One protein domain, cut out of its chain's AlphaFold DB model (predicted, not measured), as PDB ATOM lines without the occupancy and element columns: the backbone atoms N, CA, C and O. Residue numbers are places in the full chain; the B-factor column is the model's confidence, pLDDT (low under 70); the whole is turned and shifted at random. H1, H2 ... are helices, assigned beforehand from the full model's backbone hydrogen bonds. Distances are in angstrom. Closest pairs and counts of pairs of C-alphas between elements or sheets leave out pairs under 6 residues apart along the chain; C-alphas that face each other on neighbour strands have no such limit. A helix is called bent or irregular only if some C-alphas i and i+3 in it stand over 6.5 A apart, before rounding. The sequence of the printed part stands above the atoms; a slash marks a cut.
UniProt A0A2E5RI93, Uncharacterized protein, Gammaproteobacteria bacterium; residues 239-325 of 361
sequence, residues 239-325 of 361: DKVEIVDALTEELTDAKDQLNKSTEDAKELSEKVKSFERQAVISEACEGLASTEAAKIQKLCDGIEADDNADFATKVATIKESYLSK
ATOM      1  N   ASP A 239      33.533 -14.597  55.226       58.19
ATOM      2  CA  ASP A 239      32.752 -14.267  54.018       58.19
ATOM      3  C   ASP A 239      33.378 -14.748  52.684       58.19
ATOM      4  O   ASP A 239      32.704 -14.792  51.658       58.19
ATOM      5  N   LYS A 240      34.676 -15.090  52.638       59.53
ATOM      6  CA  LYS A 240      35.336 -15.624  51.424       59.53
ATOM      7  C   LYS A 240      35.171 -17.137  51.243       59.53
ATOM      8  O   LYS A 240      35.394 -17.612  50.132       59.53
ATOM      9  N   VAL A 241      34.787 -17.871  52.290       61.28
ATOM     10  CA  VAL A 241      34.460 -19.306  52.212       61.28
ATOM     11  C   VAL A 241      33.122 -19.496  51.488       61.28
ATOM     12  O   VAL A 241      33.032 -20.340  50.603       61.28
ATOM     13  N   GLU A 242      32.147 -18.609  51.720       67.81
ATOM     14  CA  GLU A 242      30.859 -18.609  51.001       67.81
ATOM     15  C   GLU A 242      31.008 -18.391  49.483       67.81
ATOM     16  O   GLU A 242      30.208 -18.892  48.699       67.81
ATOM     17  N   ILE A 243      32.053 -17.681  49.032       69.69
ATOM     18  CA  ILE A 243      32.313 -17.468  47.596       69.69
ATOM     19  C   ILE A 243      32.793 -18.761  46.924       69.69
ATOM     20  O   ILE A 243      32.502 -18.985  45.752       69.69
ATOM     21  N   VAL A 244      33.528 -19.613  47.645       75.38
ATOM     22  CA  VAL A 244      33.983 -20.911  47.126       75.38
ATOM     23  C   VAL A 244      32.810 -21.887  47.040       75.38
ATOM     24  O   VAL A 244      32.697 -22.598  46.043       75.38
ATOM     25  N   ASP A 245      31.901 -21.858  48.016       79.12
ATOM     26  CA  ASP A 245      30.659 -22.637  47.974       79.12
ATOM     27  C   ASP A 245      29.751 -22.174  46.822       79.12
ATOM     28  O   ASP A 245      29.301 -23.003  46.034       79.12
ATOM     29  N   ALA A 246      29.585 -20.859  46.630       80.69
ATOM     30  CA  ALA A 246      28.831 -20.302  45.503       80.69
ATOM     31  C   ALA A 246      29.459 -20.644  44.137       80.69
ATOM     32  O   ALA A 246      28.749 -21.003  43.203       80.69
ATOM     33  N   LEU A 247      30.792 -20.588  44.015       76.50
ATOM     34  CA  LEU A 247      31.505 -21.012  42.801       76.50
ATOM     35  C   LEU A 247      31.365 -22.516  42.544       76.50
ATOM     36  O   LEU A 247      31.326 -22.937  41.391       76.50
ATOM     37  N   THR A 248      31.301 -23.327  43.599       85.31
ATOM     38  CA  THR A 248      31.093 -24.775  43.483       85.31
ATOM     39  C   THR A 248      29.665 -25.080  43.032       85.31
ATOM     40  O   THR A 248      29.486 -25.924  42.156       85.31
ATOM     41  N   GLU A 249      28.672 -24.357  43.554       89.81
ATOM     42  CA  GLU A 249      27.270 -24.453  43.132       89.81
ATOM     43  C   GLU A 249      27.090 -24.022  41.663       89.81
ATOM     44  O   GLU A 249      26.505 -24.763  40.868       89.81
ATOM     45  N   GLU A 250      27.684 -22.893  41.254       87.00
ATOM     46  CA  GLU A 250      27.702 -22.455  39.849       87.00
ATOM     47  C   GLU A 250      28.412 -23.466  38.936       87.00
ATOM     48  O   GLU A 250      27.958 -23.716  37.819       87.00
ATOM     49  N   LEU A 251      29.507 -24.084  39.395       92.94
ATOM     50  CA  LEU A 251      30.217 -25.114  38.632       92.94
ATOM     51  C   LEU A 251      29.348 -26.362  38.434       92.94
ATOM     52  O   LEU A 251      29.363 -26.944  37.347       92.94
ATOM     53  N   THR A 252      28.603 -26.782  39.461       91.69
ATOM     54  CA  THR A 252      27.668 -27.908  39.344       91.69
ATOM     55  C   THR A 252      26.518 -27.596  38.392       91.69
ATOM     56  O   THR A 252      26.278 -28.389  37.485       91.69
ATOM     57  N   ASP A 253      25.896 -26.418  38.497       93.19
ATOM     58  CA  ASP A 253      24.804 -26.015  37.599       93.19
ATOM     59  C   ASP A 253      25.286 -25.883  36.145       93.19
ATOM     60  O   ASP A 253      24.656 -26.388  35.214       93.19
ATOM     61  N   ALA A 254      26.472 -25.303  35.929       91.88
ATOM     62  CA  ALA A 254      27.085 -25.221  34.606       91.88
ATOM     63  C   ALA A 254      27.384 -26.609  34.015       91.88
ATOM     64  O   ALA A 254      27.233 -26.816  32.808       91.88
ATOM     65  N   LYS A 255      27.795 -27.574  34.845       91.94
ATOM     66  CA  LYS A 255      28.045 -28.955  34.414       91.94
ATOM     67  C   LYS A 255      26.749 -29.673  34.039       91.94
ATOM     68  O   LYS A 255      26.726 -30.370  33.025       91.94
ATOM     69  N   ASP A 256      25.676 -29.462  34.791       94.50
ATOM     70  CA  ASP A 256      24.360 -30.031  34.488       94.50
ATOM     71  C   ASP A 256      23.770 -29.434  33.206       94.50
ATOM     72  O   ASP A 256      23.286 -30.171  32.341       94.50
ATOM     73  N   GLN A 257      23.902 -28.120  33.006       92.50
ATOM     74  CA  GLN A 257      23.525 -27.463  31.751       92.50
ATOM     75  C   GLN A 257      24.343 -27.974  30.561       92.50
ATOM     76  O   GLN A 257      23.787 -28.187  29.483       92.50
ATOM     77  N   LEU A 258      25.648 -28.204  30.741       93.75
ATOM     78  CA  LEU A 258      26.510 -28.753  29.694       93.75
ATOM     79  C   LEU A 258      26.092 -30.175  29.308       93.75
ATOM     80  O   LEU A 258      26.006 -30.486  28.119       93.75
ATOM     81  N   ASN A 259      25.811 -31.027  30.296       92.94
ATOM     82  CA  ASN A 259      25.341 -32.391  30.061       92.94
ATOM     83  C   ASN A 259      24.008 -32.384  29.306       92.94
ATOM     84  O   ASN A 259      23.896 -33.043  28.275       92.94
ATOM     85  N   LYS A 260      23.051 -31.561  29.747       95.56
ATOM     86  CA  LYS A 260      21.756 -31.407  29.079       95.56
ATOM     87  C   LYS A 260      21.900 -30.901  27.645       95.56
ATOM     88  O   LYS A 260      21.355 -31.494  26.727       95.56
ATOM     89  N   SER A 261      22.706 -29.863  27.426       89.88
ATOM     90  CA  SER A 261      22.966 -29.354  26.074       89.88
ATOM     91  C   SER A 261      23.660 -30.387  25.182       89.88
ATOM     92  O   SER A 261      23.489 -30.341  23.965       89.88
ATOM     93  N   THR A 262      24.468 -31.282  25.752       94.25
ATOM     94  CA  THR A 262      25.137 -32.359  25.010       94.25
ATOM     95  C   THR A 262      24.149 -33.456  24.623       94.25
ATOM     96  O   THR A 262      24.190 -33.946  23.495       94.25
ATOM     97  N   GLU A 263      23.241 -33.815  25.528       94.56
ATOM     98  CA  GLU A 263      22.147 -34.752  25.266       94.56
ATOM     99  C   GLU A 263      21.198 -34.207  24.192       94.56
ATOM    100  O   GLU A 263      20.981 -34.875  23.180       94.56
ATOM    101  N   ASP A 264      20.766 -32.950  24.326       92.62
ATOM    102  CA  ASP A 264      19.945 -32.254  23.329       92.62
ATOM    103  C   ASP A 264      20.650 -32.205  21.958       92.62
ATOM    104  O   ASP A 264      20.032 -32.415  20.912       92.62
ATOM    105  N   ALA A 265      21.968 -31.962  21.931       91.88
ATOM    106  CA  ALA A 265      22.749 -31.956  20.693       91.88
ATOM    107  C   ALA A 265      22.837 -33.348  20.044       91.88
ATOM    108  O   ALA A 265      22.799 -33.457  18.814       91.88
ATOM    109  N   LYS A 266      22.938 -34.411  20.848       92.75
ATOM    110  CA  LYS A 266      22.924 -35.795  20.363       92.75
ATOM    111  C   LYS A 266      21.555 -36.153  19.784       92.75
ATOM    112  O   LYS A 266      21.497 -36.628  18.652       92.75
ATOM    113  N   GLU A 267      20.476 -35.855  20.504       93.88
ATOM    114  CA  GLU A 267      19.104 -36.101  20.047       93.88
ATOM    115  C   GLU A 267      18.805 -35.330  18.751       93.88
ATOM    116  O   GLU A 267      18.257 -35.878  17.791       93.88
ATOM    117  N   LEU A 268      19.220 -34.061  18.672       93.06
ATOM    118  CA  LEU A 268      19.059 -33.252  17.465       93.06
ATOM    119  C   LEU A 268      19.848 -33.835  16.285       93.06
ATOM    120  O   LEU A 268      19.333 -33.868  15.170       93.06
ATOM    121  N   SER A 269      21.065 -34.331  16.519       89.19
ATOM    122  CA  SER A 269      21.884 -34.992  15.494       89.19
ATOM    123  C   SER A 269      21.229 -36.275  14.967       89.19
ATOM    124  O   SER A 269      21.202 -36.505  13.757       89.19
ATOM    125  N   GLU A 270      20.636 -37.088  15.841       88.25
ATOM    126  CA  GLU A 270      19.889 -38.293  15.453       88.25
ATOM    127  C   GLU A 270      18.639 -37.948  14.631       88.25
ATOM    128  O   GLU A 270      18.408 -38.544  13.574       88.25
ATOM    129  N   LYS A 271      17.882 -36.923  15.045       89.88
ATOM    130  CA  LYS A 271      16.732 -36.412  14.279       89.88
ATOM    131  C   LYS A 271      17.147 -35.888  12.905       89.88
ATOM    132  O   LYS A 271      16.485 -36.203  11.920       89.88
ATOM    133  N   VAL A 272      18.248 -35.139  12.810       90.12
ATOM    134  CA  VAL A 272      18.781 -34.646  11.525       90.12
ATOM    135  C   VAL A 272      19.129 -35.813  10.604       90.12
ATOM    136  O   VAL A 272      18.671 -35.827   9.466       90.12
ATOM    137  N   LYS A 273      19.832 -36.838  11.100       85.81
ATOM    138  CA  LYS A 273      20.147 -38.041  10.309       85.81
ATOM    139  C   LYS A 273      18.892 -38.767   9.825       85.81
ATOM    140  O   LYS A 273      18.848 -39.216   8.682       85.81
ATOM    141  N   SER A 274      17.874 -38.888  10.677       86.12
ATOM    142  CA  SER A 274      16.591 -39.496  10.305       86.12
ATOM    143  C   SER A 274      15.892 -38.706   9.193       86.12
ATOM    144  O   SER A 274      15.508 -39.290   8.178       86.12
ATOM    145  N   PHE A 275      15.800 -37.379   9.327       89.38
ATOM    146  CA  PHE A 275      15.195 -36.521   8.307       89.38
ATOM    147  C   PHE A 275      15.975 -36.521   6.993       89.38
ATOM    148  O   PHE A 275      15.362 -36.567   5.929       89.38
ATOM    149  N   GLU A 276      17.307 -36.511   7.039       87.12
ATOM    150  CA  GLU A 276      18.153 -36.605   5.847       87.12
ATOM    151  C   GLU A 276      17.945 -37.937   5.116       87.12
ATOM    152  O   GLU A 276      17.713 -37.938   3.906       87.12
ATOM    153  N   ARG A 277      17.909 -39.065   5.841       85.44
ATOM    154  CA  ARG A 277      17.587 -40.379   5.257       85.44
ATOM    155  C   ARG A 277      16.193 -40.396   4.638       85.44
ATOM    156  O   ARG A 277      16.018 -40.879   3.520       85.44
ATOM    157  N   GLN A 278      15.201 -39.844   5.329       86.62
ATOM    158  CA  GLN A 278      13.834 -39.777   4.820       86.62
ATOM    159  C   GLN A 278      13.730 -38.898   3.565       86.62
ATOM    160  O   GLN A 278      13.011 -39.256   2.632       86.62
ATOM    161  N   ALA A 279      14.471 -37.789   3.505       87.44
ATOM    162  CA  ALA A 279      14.542 -36.927   2.329       87.44
ATOM    163  C   ALA A 279      15.141 -37.668   1.124       87.44
ATOM    164  O   ALA A 279      14.549 -37.637   0.048       87.44
ATOM    165  N   VAL A 280      16.239 -38.407   1.319       87.19
ATOM    166  CA  VAL A 280      16.857 -39.231   0.265       87.19
ATOM    167  C   VAL A 280      15.906 -40.323  -0.234       87.19
ATOM    168  O   VAL A 280      15.781 -40.523  -1.442       87.19
ATOM    169  N   ILE A 281      15.190 -41.013   0.663       85.44
ATOM    170  CA  ILE A 281      14.174 -42.005   0.267       85.44
ATOM    171  C   ILE A 281      13.048 -41.330  -0.523       85.44
ATOM    172  O   ILE A 281      12.625 -41.860  -1.549       85.44
ATOM    173  N   SER A 282      12.567 -40.168  -0.072       84.06
ATOM    174  CA  SER A 282      11.497 -39.426  -0.746       84.06
ATOM    175  C   SER A 282      11.909 -38.975  -2.148       84.06
ATOM    176  O   SER A 282      11.119 -39.124  -3.077       84.06
ATOM    177  N   GLU A 283      13.130 -38.465  -2.315       86.25
ATOM    178  CA  GLU A 283      13.693 -38.079  -3.615       86.25
ATOM    179  C   GLU A 283      13.855 -39.302  -4.531       86.25
ATOM    180  O   GLU A 283      13.464 -39.282  -5.698       86.25
ATOM    181  N   ALA A 284      14.338 -40.426  -3.999       82.12
ATOM    182  CA  ALA A 284      14.458 -41.663  -4.766       82.12
ATOM    183  C   ALA A 284      13.097 -42.249  -5.182       82.12
ATOM    184  O   ALA A 284      12.998 -42.856  -6.257       82.12
ATOM    185  N   CYS A 285      12.060 -42.060  -4.360       81.00
ATOM    186  CA  CYS A 285      10.687 -42.497  -4.613       81.00
ATOM    187  C   CYS A 285       9.903 -41.554  -5.545       81.00
ATOM    188  O   CYS A 285       8.797 -41.902  -5.970       81.00
ATOM    189  N   GLU A 286      10.447 -40.384  -5.889       82.00
ATOM    190  CA  GLU A 286       9.795 -39.444  -6.795       82.00
ATOM    191  C   GLU A 286       9.640 -40.069  -8.195       82.00
ATOM    192  O   GLU A 286      10.589 -40.588  -8.792       82.00
ATOM    193  N   GLY A 287       8.406 -40.068  -8.709       78.88
ATOM    194  CA  GLY A 287       8.059 -40.662 -10.005       78.88
ATOM    195  C   GLY A 287       7.725 -42.160  -9.995       78.88
ATOM    196  O   GLY A 287       7.436 -42.695 -11.064       78.88
ATOM    197  N   LEU A 288       7.722 -42.836  -8.837       81.44
ATOM    198  CA  LEU A 288       7.289 -44.238  -8.711       81.44
ATOM    199  C   LEU A 288       5.799 -44.367  -8.363       81.44
ATOM    200  O   LEU A 288       5.198 -43.469  -7.768       81.44
ATOM    201  N   ALA A 289       5.194 -45.520  -8.674       85.62
ATOM    202  CA  ALA A 289       3.852 -45.829  -8.192       85.62
ATOM    203  C   ALA A 289       3.856 -46.001  -6.661       85.62
ATOM    204  O   ALA A 289       4.804 -46.533  -6.080       85.62
ATOM    205  N   SER A 290       2.768 -45.612  -5.984       80.56
ATOM    206  CA  SER A 290       2.675 -45.650  -4.510       80.56
ATOM    207  C   SER A 290       2.989 -47.030  -3.904       80.56
ATOM    208  O   SER A 290       3.553 -47.115  -2.814       80.56
ATOM    209  N   THR A 291       2.681 -48.113  -4.621       83.00
ATOM    210  CA  THR A 291       2.977 -49.495  -4.212       83.00
ATOM    211  C   THR A 291       4.455 -49.871  -4.331       83.00
ATOM    212  O   THR A 291       4.923 -50.745  -3.605       83.00
ATOM    213  N   GLU A 292       5.187 -49.248  -5.251       78.50
ATOM    214  CA  GLU A 292       6.619 -49.470  -5.474       78.50
ATOM    215  C   GLU A 292       7.444 -48.624  -4.506       78.50
ATOM    216  O   GLU A 292       8.359 -49.144  -3.871       78.50
ATOM    217  N   ALA A 293       7.042 -47.367  -4.293       83.25
ATOM    218  CA  ALA A 293       7.623 -46.488  -3.279       83.25
ATOM    219  C   ALA A 293       7.561 -47.118  -1.874       83.25
ATOM    220  O   ALA A 293       8.569 -47.170  -1.175       83.25
ATOM    221  N   ALA A 294       6.419 -47.706  -1.494       83.19
ATOM    222  CA  ALA A 294       6.275 -48.394  -0.207       83.19
ATOM    223  C   ALA A 294       7.188 -49.629  -0.063       83.19
ATOM    224  O   ALA A 294       7.599 -49.969   1.048       83.19
ATOM    225  N   LYS A 295       7.516 -50.317  -1.169       80.75
ATOM    226  CA  LYS A 295       8.468 -51.441  -1.159       80.75
ATOM    227  C   LYS A 295       9.906 -50.953  -1.021       80.75
ATOM    228  O   LYS A 295      10.646 -51.537  -0.238       80.75
ATOM    229  N   ILE A 296      10.286 -49.892  -1.735       81.56
ATOM    230  CA  ILE A 296      11.620 -49.289  -1.610       81.56
ATOM    231  C   ILE A 296      11.826 -48.758  -0.195       81.56
ATOM    232  O   ILE A 296      12.835 -49.080   0.415       81.56
ATOM    233  N   GLN A 297      10.850 -48.046   0.367       85.06
ATOM    234  CA  GLN A 297      10.934 -47.522   1.731       85.06
ATOM    235  C   GLN A 297      11.199 -48.635   2.758       85.06
ATOM    236  O   GLN A 297      12.178 -48.560   3.493       85.06
ATOM    237  N   LYS A 298      10.427 -49.732   2.717       84.44
ATOM    238  CA  LYS A 298      10.645 -50.895   3.600       84.44
ATOM    239  C   LYS A 298      12.011 -51.560   3.426       84.44
ATOM    240  O   LYS A 298      12.549 -52.113   4.378       84.44
ATOM    241  N   LEU A 299      12.553 -51.567   2.209       81.56
ATOM    242  CA  LEU A 299      13.880 -52.123   1.934       81.56
ATOM    243  C   LEU A 299      14.999 -51.181   2.399       81.56
ATOM    244  O   LEU A 299      16.070 -51.652   2.771       81.56
ATOM    245  N   CYS A 300      14.748 -49.872   2.401       82.81
ATOM    246  CA  CYS A 300      15.689 -48.849   2.843       82.81
ATOM    247  C   CYS A 300      15.780 -48.712   4.368       82.81
ATOM    248  O   CYS A 300      16.852 -48.364   4.862       82.81
ATOM    249  N   ASP A 301      14.720 -49.053   5.106       79.31
ATOM    250  CA  ASP A 301      14.699 -49.023   6.578       79.31
ATOM    251  C   ASP A 301      15.767 -49.938   7.213       79.31
ATOM    252  O   ASP A 301      16.259 -49.659   8.303       79.31
ATOM    253  N   GLY A 302      16.175 -51.009   6.521       75.62
ATOM    254  CA  GLY A 302      17.198 -51.955   6.988       75.62
ATOM    255  C   GLY A 302      18.639 -51.626   6.580       75.62
ATOM    256  O   GLY A 302      19.522 -52.459   6.780       75.62
ATOM    257  N   ILE A 303      18.898 -50.471   5.957       78.75
ATOM    258  CA  ILE A 303      20.224 -50.143   5.419       78.75
ATOM    259  C   ILE A 303      21.041 -49.339   6.428       78.75
ATOM    260  O   ILE A 303      20.733 -48.189   6.762       78.75
ATOM    261  N   GLU A 304      22.168 -49.916   6.832       73.94
ATOM    262  CA  GLU A 304      23.248 -49.181   7.481       73.94
ATOM    263  C   GLU A 304      24.107 -48.472   6.427       73.94
ATOM    264  O   GLU A 304      24.544 -49.055   5.429       73.94
ATOM    265  N   ALA A 305      24.323 -47.177   6.630       74.44
ATOM    266  CA  ALA A 305      25.177 -46.338   5.807       74.44
ATOM    267  C   ALA A 305      25.913 -45.354   6.714       74.44
ATOM    268  O   ALA A 305      25.305 -44.796   7.638       74.44
ATOM    269  N   ASP A 306      27.204 -45.191   6.441       74.19
ATOM    270  CA  ASP A 306      28.128 -44.387   7.235       74.19
ATOM    271  C   ASP A 306      27.910 -42.889   7.006       74.19
ATOM    272  O   ASP A 306      27.961 -42.095   7.948       74.19
ATOM    273  N   ASP A 307      27.574 -42.508   5.773       77.56
ATOM    274  CA  ASP A 307      27.220 -41.144   5.409       77.56
ATOM    275  C   ASP A 307      25.992 -41.069   4.479       77.56
ATOM    276  O   ASP A 307      25.430 -42.072   4.018       77.56
ATOM    277  N   ASN A 308      25.529 -39.839   4.243       77.69
ATOM    278  CA  ASN A 308      24.326 -39.584   3.455       77.69
ATOM    279  C   ASN A 308      24.527 -39.863   1.946       77.69
ATOM    280  O   ASN A 308      23.570 -40.183   1.241       77.69
ATOM    281  N   ALA A 309      25.764 -39.782   1.439       80.44
ATOM    282  CA  ALA A 309      26.083 -40.048   0.034       80.44
ATOM    283  C   ALA A 309      26.089 -41.558  -0.265       80.44
ATOM    284  O   ALA A 309      25.561 -42.005  -1.291       80.44
ATOM    285  N   ASP A 310      26.604 -42.354   0.666       81.50
ATOM    286  CA  ASP A 310      26.569 -43.810   0.645       81.50
ATOM    287  C   ASP A 310      25.136 -44.319   0.754       81.50
ATOM    288  O   ASP A 310      24.736 -45.220   0.010       81.50
ATOM    289  N   PHE A 311      24.328 -43.714   1.631       85.25
ATOM    290  CA  PHE A 311      22.908 -44.036   1.737       85.25
ATOM    291  C   PHE A 311      22.182 -43.772   0.412       85.25
ATOM    292  O   PHE A 311      21.514 -44.670  -0.100       85.25
ATOM    293  N   ALA A 312      22.388 -42.605  -0.207       83.12
ATOM    294  CA  ALA A 312      21.809 -42.282  -1.513       83.12
ATOM    295  C   ALA A 312      22.227 -43.271  -2.612       83.12
ATOM    296  O   ALA A 312      21.392 -43.714  -3.401       83.12
ATOM    297  N   THR A 313      23.494 -43.688  -2.631       84.19
ATOM    298  CA  THR A 313      24.006 -44.665  -3.607       84.19
ATOM    299  C   THR A 313      23.389 -46.053  -3.402       84.19
ATOM    300  O   THR A 313      22.987 -46.709  -4.369       84.19
ATOM    301  N   LYS A 314      23.241 -46.502  -2.148       83.31
ATOM    302  CA  LYS A 314      22.583 -47.778  -1.809       83.31
ATOM    303  C   LYS A 314      21.092 -47.753  -2.157       83.31
ATOM    304  O   LYS A 314      20.591 -48.708  -2.747       83.31
ATOM    305  N   VAL A 315      20.398 -46.651  -1.871       84.94
ATOM    306  CA  VAL A 315      18.988 -46.441  -2.247       84.94
ATOM    307  C   VAL A 315      18.828 -46.443  -3.774       84.94
ATOM    308  O   VAL A 315      17.932 -47.112  -4.294       84.94
ATOM    309  N   ALA A 316      19.722 -45.779  -4.512       83.94
ATOM    310  CA  ALA A 316      19.729 -45.790  -5.977       83.94
ATOM    311  C   ALA A 316      19.974 -47.197  -6.549       83.94
ATOM    312  O   ALA A 316      19.279 -47.614  -7.473       83.94
ATOM    313  N   THR A 317      20.888 -47.963  -5.951       84.12
ATOM    314  CA  THR A 317      21.160 -49.358  -6.341       84.12
ATOM    315  C   THR A 317      19.938 -50.253  -6.121       84.12
ATOM    316  O   THR A 317      19.626 -51.107  -6.950       84.12
ATOM    317  N   ILE A 318      19.204 -50.057  -5.022       84.19
ATOM    318  CA  ILE A 318      17.961 -50.795  -4.746       84.19
ATOM    319  C   ILE A 318      16.877 -50.413  -5.744       84.19
ATOM    320  O   ILE A 318      16.214 -51.301  -6.279       84.19
ATOM    321  N   LYS A 319      16.728 -49.120  -6.044       82.25
ATOM    322  CA  LYS A 319      15.816 -48.646  -7.087       82.25
ATOM    323  C   LYS A 319      16.129 -49.315  -8.426       82.25
ATOM    324  O   LYS A 319      15.228 -49.874  -9.039       82.25
ATOM    325  N   GLU A 320      17.387 -49.333  -8.854       82.38
ATOM    326  CA  GLU A 320      17.794 -49.967 -10.111       82.38
ATOM    327  C   GLU A 320      17.590 -51.489 -10.092       82.38
ATOM    328  O   GLU A 320      17.051 -52.046 -11.041       82.38
ATOM    329  N   SER A 321      17.935 -52.177  -9.004       80.81
ATOM    330  CA  SER A 321      17.792 -53.636  -8.897       80.81
ATOM    331  C   SER A 321      16.329 -54.100  -8.897       80.81
ATOM    332  O   SER A 321      15.993 -55.122  -9.503       80.81
ATOM    333  N   TYR A 322      15.438 -53.346  -8.245       73.44
ATOM    334  CA  TYR A 322      14.024 -53.708  -8.126       73.44
ATOM    335  C   TYR A 322      13.153 -53.204  -9.281       73.44
ATOM    336  O   TYR A 322      12.169 -53.872  -9.590       73.44
ATOM    337  N   LEU A 323      13.498 -52.086  -9.932       72.56
ATOM    338  CA  LEU A 323      12.730 -51.563 -11.071       72.56
ATOM    339  C   LEU A 323      13.264 -52.042 -12.429       72.56
ATOM    340  O   LEU A 323      12.480 -52.200 -13.359       72.56
ATOM    341  N   SER A 324      14.557 -52.354 -12.567       63.47
ATOM    342  CA  SER A 324      15.120 -52.832 -13.847       63.47
ATOM    343  C   SER A 324      14.822 -54.309 -14.138       63.47
ATOM    344  O   SER A 324      15.229 -54.836 -15.173       63.47
ATOM    345  N   LYS A 325      14.085 -55.000 -13.257       53.75
ATOM    346  CA  LYS A 325      13.628 -56.375 -13.507       53.75
ATOM    347  C   LYS A 325      12.458 -56.453 -14.502       53.75
ATOM    348  O   LYS A 325      12.129 -57.553 -14.933       53.75
TER     349      LYS A 325
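This is residues 239 to 325 of the 361 residues of an uncharacterized protein of Gammaproteobacteria bacterium (UniProt A0A2E5RI93). A single very long helix, H1, makes a shaft with a small compact head at its far end, where two shorter helices, H2 and H3, pack together with the last turns of H1. H3 packs side by side with the end of H1, residues 276 to 284, and runs the same way, while H2 packs on H3 at a steep tilt; residues 239 to 272 of H1 stick out alone and make most of the length. The printed part has 87 residues with three named helices, in the order H1, H2, H3 along the chain, and no named strand; its class is all helix. The whole is extended, with a radius of gyration of the C-alphas of 23.2 A, and the C-alphas span 82 by 22 by 16 A along their three main axes.

H1 is the longest helix, residues 239 to 284, 46 residues, and it measures 67.4 A from first to last C-alpha. It begins at C-alpha 239 at (32.752, -14.267, 54.018) and ends at C-alpha 284 at (14.458, -41.663, -4.766), with z falling most steeply along the way. H3 is residues 308 to 325, 18 residues, 26.2 A from first to last C-alpha. Its last C-alpha, that of Lys 325, is at (13.628, -56.375, -13.507). H3 is neither bent nor irregular, but only just: C-alphas 322 and 325 are 6.0 A apart. Between these two along the chain lies H2, residues 290 to 300, 11 residues, 15.3 A from first to last C-alpha.

H1 stands free over residues 239 to 272, where no C-alpha 8 or more residues away along the chain comes within 10 A. Further along, H1 touches H3 with residues 276 to 284 alone. The two have 11 pairs of C-alphas within 8 A, and the closest C-alphas are those of Val 280 and Ala 312, 6.1 A apart. H1 and H3 stand at a shallow tilt of 22 degrees and run the same way. H3 also touches H2, with residues 315 to 319 of H3 alone, and the closest C-alphas are those of Cys 300 and Val 315, 6.5 A apart. H2 and H3 stand at a steep tilt of 50 degrees, run opposite ways, and have their centres 11.6 A apart. H1 and H2 only just touch, with 3 pairs of C-alphas within 8 A. H1 touches H2 with residue 281 alone, and the closest C-alphas are those of Ile 281 and Gln 297, 6.6 A apart. H1 and H2 stand at a steep tilt of 48 degrees and run opposite ways. The helix packing is mostly crossed, but only just: of the three pairs that touch, 1 is at a shallow tilt. Of the O i to N i+4 pairs, 40 of 42 in H1, 6 of 7 in H2 and 13 of 14 in H3 are within hydrogen-bond range.

The outline is a rod, and the two C-alphas farthest apart, those of Asp 239 and Lys 325, are 81.8 A from each other. Without the stretch that stands free, the body has 53 residues and spans 28 by 19 by 17 A, with a radius of gyration of 10.2 A. The printed part has no cut. The link from H1 to H2 is tight, with 5 residues between them, and the link from H2 to H3 is short, with 7. The mean pLDDT of the printed part is 83.0, and confidence is low, under 70, at residues 239 to 243 and residues 324 to 325.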